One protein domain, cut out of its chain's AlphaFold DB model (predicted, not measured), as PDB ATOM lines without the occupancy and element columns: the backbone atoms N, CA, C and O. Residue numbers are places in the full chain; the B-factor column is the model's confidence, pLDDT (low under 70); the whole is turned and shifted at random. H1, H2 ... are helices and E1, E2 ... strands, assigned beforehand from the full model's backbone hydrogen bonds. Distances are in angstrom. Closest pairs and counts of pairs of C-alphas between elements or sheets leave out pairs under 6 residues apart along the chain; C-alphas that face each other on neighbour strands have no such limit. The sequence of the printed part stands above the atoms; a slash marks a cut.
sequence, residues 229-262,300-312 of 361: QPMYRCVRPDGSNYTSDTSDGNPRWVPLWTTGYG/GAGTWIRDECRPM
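What this domain is: This is residues 229 to 262 and 300 to 312 of the 361 residues of the protein "DUF4124 domain-containing protein" of Luteimonas terrae (UniProt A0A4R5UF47). Two small sheets stand end to end in a rod: a sheet of three strands, E2, E1 and E5, makes one end, and a two-strand ribbon, E3 and E4, reaches away from it, with the short helix H1 at the ribbon's far end. E4 runs on into E5, so that one nearly straight stretch serves both sheets. The printed part has 47 residues, with five named strands and one named helix in the order E1, E2, E3, H1, E4, E5; the class is mostly strand. The larger sheet has the order E2, E1, E5, and both sheets are antiparallel. The whole is loose, with a radius of gyration of the C-alphas of 12.4 A and spans of 41 by 17 by 12 A.

Where its parts are: In the larger sheet, E1 is residues 232 to 235, 9.8 A long, and its C-alpha 232 is at (11.666, 86.075, -15.958). E2 is residues 241 to 244, 10.2 A long, and E5 is residues 308 to 311, 10.5 A long, ending with C-alpha 311 at (12.126, 85.447, -20.313). In the ribbon, E3 is residues 251 to 255, 13.2 A long, and E4 is residues 302 to 306, 13.0 A long. H1 is residues 256 to 259, 5.3 A long, with C-alpha 256 at (34.208, 74.915, -4.973).

How they stand to each other: E1 is the inner strand of the larger sheet, and E2 and E5 are its edge strands. E1 and E2 form a hairpin, antiparallel at 144 degrees, with N 234 and O 242 within hydrogen-bond range at 2.8 A. E1 and E5 are antiparallel at 153 degrees, with N 233 and O 310 at 2.9 A and N 310 and O 233 at 2.9 A, both within hydrogen-bond range. E4 runs on into E5 across a break of 1 residue, at 15 degrees; the two meet only through their link. E3 and E4 are antiparallel neighbours at 147 degrees, with N 252 and O 305 within hydrogen-bond range at 2.9 A. The two sheets' strands E3 and E5 are apart, and so are E1 and E4. H1 is not on the larger sheet; its closest C-alphas to E4 are those of Leu 256 and Gly 302, 4.6 A apart. H1 is too short for a pair of O i and N i+4, and its one pair of O i and N i+3 is within range.

The domain as a whole: The C-alphas of Gln 229 and Gly 262, the two farthest apart, are 41.6 A apart. Residues 263 to 299 are not printed, and C-alphas 262 and 300 are 12.7 A apart across this cut. Of the links that are printed whole, no link is long. The mean pLDDT of the printed part is 89.0; residues 261 to 262 and residue 300 are under 70.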
ATOM      1  N   GLN A 229       6.807  95.109 -20.511       89.50
ATOM      2  CA  GLN A 229       7.881  94.886 -19.539       89.50
ATOM      3  C   GLN A 229       8.150  93.382 -19.361       89.50
ATOM      4  O   GLN A 229       7.228  92.639 -19.004       89.50
ATOM      5  N   PRO A 230       9.387  92.893 -19.574       91.88
ATOM      6  CA  PRO A 230       9.696  91.482 -19.395       91.88
ATOM      7  C   PRO A 230       9.556  91.066 -17.927       91.88
ATOM      8  O   PRO A 230       9.782  91.850 -17.006       91.88
ATOM      9  N   MET A 231       9.216  89.802 -17.717       95.38
ATOM     10  CA  MET A 231       9.384  89.107 -16.444       95.38
ATOM     11  C   MET A 231      10.074  87.776 -16.746       95.38
ATOM     12  O   MET A 231       9.939  87.231 -17.844       95.38
ATOM     13  N   TYR A 232      10.838  87.261 -15.795       96.62
ATOM     14  CA  TYR A 232      11.666  86.075 -15.958       96.62
ATOM     15  C   TYR A 232      11.151  84.944 -15.077       96.62
ATOM     16  O   TYR A 232      10.777  85.161 -13.921       96.62
ATOM     17  N   ARG A 233      11.170  83.722 -15.618       95.75
ATOM     18  CA  ARG A 233      11.028  82.492 -14.839       95.75
ATOM     19  C   ARG A 233      12.419  81.921 -14.605       95.75
ATOM     20  O   ARG A 233      13.142  81.638 -15.560       95.75
ATOM     21  N   CYS A 234      12.785  81.788 -13.340       96.31
ATOM     22  CA  CYS A 234      14.099  81.349 -12.898       96.31
ATOM     23  C   CYS A 234      14.012  79.979 -12.220       96.31
ATOM     24  O   CYS A 234      13.063  79.717 -11.476       96.31
ATOM     25  N   VAL A 235      14.996  79.113 -12.467       95.31
ATOM     26  CA  VAL A 235      15.036  77.737 -11.953       95.31
ATOM     27  C   VAL A 235      16.076  77.623 -10.840       95.31
ATOM     28  O   VAL A 235      17.276  77.779 -11.071       95.31
ATOM     29  N   ARG A 236      15.609  77.327  -9.625       94.06
ATOM     30  CA  ARG A 236      16.443  77.047  -8.449       94.06
ATOM     31  C   ARG A 236      17.056  75.633  -8.567       94.06
ATOM     32  O   ARG A 236      16.443  74.764  -9.186       94.06
ATOM     33  N   PRO A 237      18.229  75.340  -7.967       89.44
ATOM     34  CA  PRO A 237      18.871  74.010  -7.981       89.44
ATOM     35  C   PRO A 237      18.044  72.818  -7.462       89.44
ATOM     36  O   PRO A 237      18.474  71.684  -7.641       89.44
ATOM     37  N   ASP A 238      16.896  73.039  -6.820       90.31
ATOM     38  CA  ASP A 238      15.936  71.992  -6.430       90.31
ATOM     39  C   ASP A 238      14.905  71.671  -7.536       90.31
ATOM     40  O   ASP A 238      14.023  70.837  -7.341       90.31
ATOM     41  N   GLY A 239      14.994  72.336  -8.694       92.75
ATOM     42  CA  GLY A 239      14.035  72.248  -9.796       92.75
ATOM     43  C   GLY A 239      12.797  73.138  -9.629       92.75
ATOM     44  O   GLY A 239      11.959  73.190 -10.531       92.75
ATOM     45  N   SER A 240      12.663  73.863  -8.513       94.31
ATOM     46  CA  SER A 240      11.544  74.783  -8.307       94.31
ATOM     47  C   SER A 240      11.700  76.052  -9.149       94.31
ATOM     48  O   SER A 240      12.794  76.597  -9.325       94.31
ATOM     49  N   ASN A 241      10.578  76.535  -9.683       94.50
ATOM     50  CA  ASN A 241      10.524  77.770 -10.458       94.50
ATOM     51  C   ASN A 241      10.158  78.942  -9.537       94.50
ATOM     52  O   ASN A 241       9.334  78.793  -8.634       94.50
ATOM     53  N   TYR A 242      10.723  80.120  -9.792       93.88
ATOM     54  CA  TYR A 242      10.295  81.379  -9.181       93.88
ATOM     55  C   TYR A 242      10.322  82.518 -10.211       93.88
ATOM     56  O   TYR A 242      10.993  82.421 -11.240       93.88
ATOM     57  N   THR A 243       9.575  83.592  -9.958       94.12
ATOM     58  CA  THR A 243       9.509  84.772 -10.834       94.12
ATOM     59  C   THR A 243      10.471  85.871 -10.393       94.12
ATOM     60  O   THR A 243      10.703  86.061  -9.199       94.12
ATOM     61  N   SER A 244      11.006  86.631 -11.349       93.19
ATOM     62  CA  SER A 244      11.784  87.849 -11.093       93.19
ATOM     63  C   SER A 244      11.581  88.872 -12.209       93.19
ATOM     64  O   SER A 244      11.421  88.498 -13.368       93.19
ATOM     65  N   ASP A 245      11.649  90.163 -11.891       91.94
ATOM     66  CA  ASP A 245      11.677  91.240 -12.891       91.94
ATOM     67  C   ASP A 245      13.061  91.417 -13.552       91.94
ATOM     68  O   ASP A 245      13.208  92.208 -14.481       91.94
ATOM     69  N   THR A 246      14.082  90.667 -13.114       92.00
ATOM     70  CA  THR A 246      15.445  90.723 -13.676       92.00
ATOM     71  C   THR A 246      15.933  89.361 -14.169       92.00
ATOM     72  O   THR A 246      15.574  88.317 -13.626       92.00
ATOM     73  N   SER A 247      16.806  89.382 -15.177       92.25
ATOM     74  CA  SER A 247      17.504  88.211 -15.729       92.25
ATOM     75  C   SER A 247      18.598  87.645 -14.818       92.25
ATOM     76  O   SER A 247      19.138  86.579 -15.094       92.25
ATOM     77  N   ASP A 248      18.959  88.372 -13.763       90.56
ATOM     78  CA  ASP A 248      20.185  88.165 -12.990       90.56
ATOM     79  C   ASP A 248      20.169  86.915 -12.102       90.56
ATOM     80  O   ASP A 248      21.224  86.468 -11.649       90.56
ATOM     81  N   GLY A 249      18.991  86.365 -11.807       90.69
ATOM     82  CA  GLY A 249      18.842  85.235 -10.896       90.69
ATOM     83  C   GLY A 249      19.234  85.546  -9.449       90.69
ATOM     84  O   GLY A 249      19.818  86.581  -9.116       90.69
ATOM     85  N   ASN A 250      18.895  84.624  -8.553       92.69
ATOM     86  CA  ASN A 250      19.257  84.726  -7.149       92.69
ATOM     87  C   ASN A 250      20.745  84.352  -6.984       92.69
ATOM     88  O   ASN A 250      21.118  83.234  -7.352       92.69
ATOM     89  N   PRO A 251      21.611  85.239  -6.461       93.06
ATOM     90  CA  PRO A 251      23.001  84.898  -6.201       93.06
ATOM     91  C   PRO A 251      23.096  84.003  -4.959       93.06
ATOM     92  O   PRO A 251      22.722  84.397  -3.855       93.06
ATOM     93  N   ARG A 252      23.650  82.802  -5.123       89.44
ATOM     94  CA  ARG A 252      23.925  81.859  -4.031       89.44
ATOM     95  C   ARG A 252      25.407  81.518  -3.966       89.44
ATOM     96  O   ARG A 252      26.052  81.304  -4.992       89.44
ATOM     97  N   TRP A 253      25.947  81.460  -2.752       90.25
ATOM     98  CA  TRP A 253      27.319  81.017  -2.523       90.25
ATOM     99  C   TRP A 253      27.384  79.491  -2.573       90.25
ATOM    100  O   TRP A 253      26.554  78.805  -1.974       90.25
ATOM    101  N   VAL A 254      28.355  78.960  -3.313       89.31
ATOM    102  CA  VAL A 254      28.465  77.536  -3.633       89.31
ATOM    103  C   VAL A 254      29.909  77.072  -3.402       89.31
ATOM    104  O   VAL A 254      30.821  77.636  -4.014       89.31
ATOM    105  N   PRO A 255      30.162  76.057  -2.549       88.44
ATOM    106  CA  PRO A 255      31.516  75.569  -2.290       88.44
ATOM    107  C   PRO A 255      32.185  75.031  -3.559       88.44
ATOM    108  O   PRO A 255      31.567  74.266  -4.302       88.44
ATOM    109  N   LEU A 256      33.469  75.335  -3.770       84.75
ATOM    110  CA  LEU A 256      34.208  74.915  -4.973       84.75
ATOM    111  C   LEU A 256      34.262  73.387  -5.154       84.75
ATOM    112  O   LEU A 256      34.248  72.890  -6.278       84.75
ATOM    113  N   TRP A 257      34.217  72.620  -4.060       78.12
ATOM    114  CA  TRP A 257      34.166  71.157  -4.134       78.12
ATOM    115  C   TRP A 257      32.870  70.615  -4.765       78.12
ATOM    116  O   TRP A 257      32.881  69.496  -5.274       78.12
ATOM    117  N   THR A 258      31.777  71.390  -4.782       78.44
ATOM    118  CA  THR A 258      30.511  70.998  -5.438       78.44
ATOM    119  C   THR A 258      30.501  71.286  -6.942       78.44
ATOM    120  O   THR A 258      29.773  70.629  -7.679       78.44
ATOM    121  N   THR A 259      31.332  72.218  -7.424       78.19
ATOM    122  CA  THR A 259      31.445  72.586  -8.848       78.19
ATOM    123  C   THR A 259      32.544  71.813  -9.584       78.19
ATOM    124  O   THR A 259      32.998  72.231 -10.646       78.19
ATOM    125  N   GLY A 260      33.001  70.691  -9.021       72.69
ATOM    126  CA  GLY A 260      34.072  69.855  -9.575       72.69
ATOM    127  C   GLY A 260      35.490  70.273  -9.165       72.69
ATOM    128  O   GLY A 260      36.408  69.464  -9.273       72.69
ATOM    129  N   TYR A 261      35.678  71.469  -8.596       66.25
ATOM    130  CA  TYR A 261      36.961  71.951  -8.064       66.25
ATOM    131  C   TYR A 261      37.230  71.390  -6.653       66.25
ATOM    132  O   TYR A 261      37.485  72.113  -5.689       66.25
ATOM    133  N   GLY A 262      37.132  70.065  -6.527       62.78
ATOM    134  CA  GLY A 262      37.496  69.318  -5.327       62.78
ATOM    135  C   GLY A 262      39.006  69.048  -5.234       62.78
ATOM    136  O   GLY A 262      39.731  69.170  -6.223       62.78
ATOM    137  N   GLY A 300      35.977  77.285   3.343       63.34
ATOM    138  CA  GLY A 300      35.786  78.722   3.105       63.34
ATOM    139  C   GLY A 300      35.895  79.146   1.633       63.34
ATOM    140  O   GLY A 300      35.733  80.323   1.329       63.34
ATOM    141  N   ALA A 301      36.187  78.219   0.715       79.06
ATOM    142  CA  ALA A 301      36.452  78.524  -0.687       79.06
ATOM    143  C   ALA A 301      35.255  78.124  -1.565       79.06
ATOM    144  O   ALA A 301      34.932  76.946  -1.743       79.06
ATOM    145  N   GLY A 302      34.595  79.128  -2.131       84.06
ATOM    146  CA  GLY A 302      33.392  78.967  -2.936       84.06
ATOM    147  C   GLY A 302      33.230  80.109  -3.924       84.06
ATOM    148  O   GLY A 302      33.907  81.132  -3.828       84.06
ATOM    149  N   THR A 303      32.328  79.916  -4.876       89.75
ATOM    150  CA  THR A 303      31.988  80.893  -5.910       89.75
ATOM    151  C   THR A 303      30.527  81.313  -5.785       89.75
ATOM    152  O   THR A 303      29.702  80.576  -5.241       89.75
ATOM    153  N   TRP A 304      30.198  82.499  -6.288       92.62
ATOM    154  CA  TRP A 304      28.813  82.935  -6.424       92.62
ATOM    155  C   TRP A 304      28.251  82.406  -7.740       92.62
ATOM    156  O   TRP A 304      28.762  82.724  -8.813       92.62
ATOM    157  N   ILE A 305      27.194  81.603  -7.652       91.31
ATOM    158  CA  ILE A 305      26.433  81.114  -8.803       91.31
ATOM    159  C   ILE A 305      25.084  81.825  -8.815       91.31
ATOM    160  O   ILE A 305      24.512  82.106  -7.762       91.31
ATOM    161  N   ARG A 306      24.585  82.120 -10.013       93.50
ATOM    162  CA  ARG A 306      23.249  82.667 -10.246       93.50
ATOM    163  C   ARG A 306      22.353  81.568 -10.807       93.50
ATOM    164  O   ARG A 306      22.807  80.758 -11.613       93.50
ATOM    165  N   ASP A 307      21.111  81.523 -10.343       94.12
ATOM    166  CA  ASP A 307      20.096  80.593 -10.848       94.12
ATOM    167  C   ASP A 307      19.680  80.962 -12.289       94.12
ATOM    168  O   ASP A 307      19.675  82.139 -12.649       94.12
ATOM    169  N   GLU A 308      19.366  79.972 -13.136       93.12
ATOM    170  CA  GLU A 308      19.119  80.214 -14.568       93.12
ATOM    171  C   GLU A 308      17.741  80.858 -14.787       93.12
ATOM    172  O   GLU A 308      16.718  80.255 -14.460       93.12
ATOM    173  N   CYS A 309      17.710  82.053 -15.381       96.62
ATOM    174  CA  CYS A 309      16.492  82.800 -15.695       96.62
ATOM    175  C   CYS A 309      16.233  82.865 -17.204       96.62
ATOM    176  O   CYS A 309      17.114  83.237 -17.978       96.62
ATOM    177  N   ARG A 310      14.996  82.578 -17.624       95.44
ATOM    178  CA  ARG A 310      14.535  82.728 -19.016       95.44
ATOM    179  C   ARG A 310      13.361  83.712 -19.089       95.44
ATOM    180  O   ARG A 310      12.548  83.730 -18.161       95.44
ATOM    181  N   PRO A 311      13.253  84.535 -20.149       94.94
ATOM    182  CA  PRO A 311      12.126  85.447 -20.313       94.94
ATOM    183  C   PRO A 311      10.820  84.657 -20.456       94.94
ATOM    184  O   PRO A 311      10.756  83.646 -21.156       94.94
ATOM    185  N   MET A 312       9.783  85.120 -19.768       95.00
ATOM    186  CA  MET A 312       8.458  84.512 -19.743       95.00
ATOM    187  C   MET A 312       7.598  85.040 -20.910       95.00
ATOM    188  O   MET A 312       7.671  86.233 -21.219       95.00
TER     189      MET A 312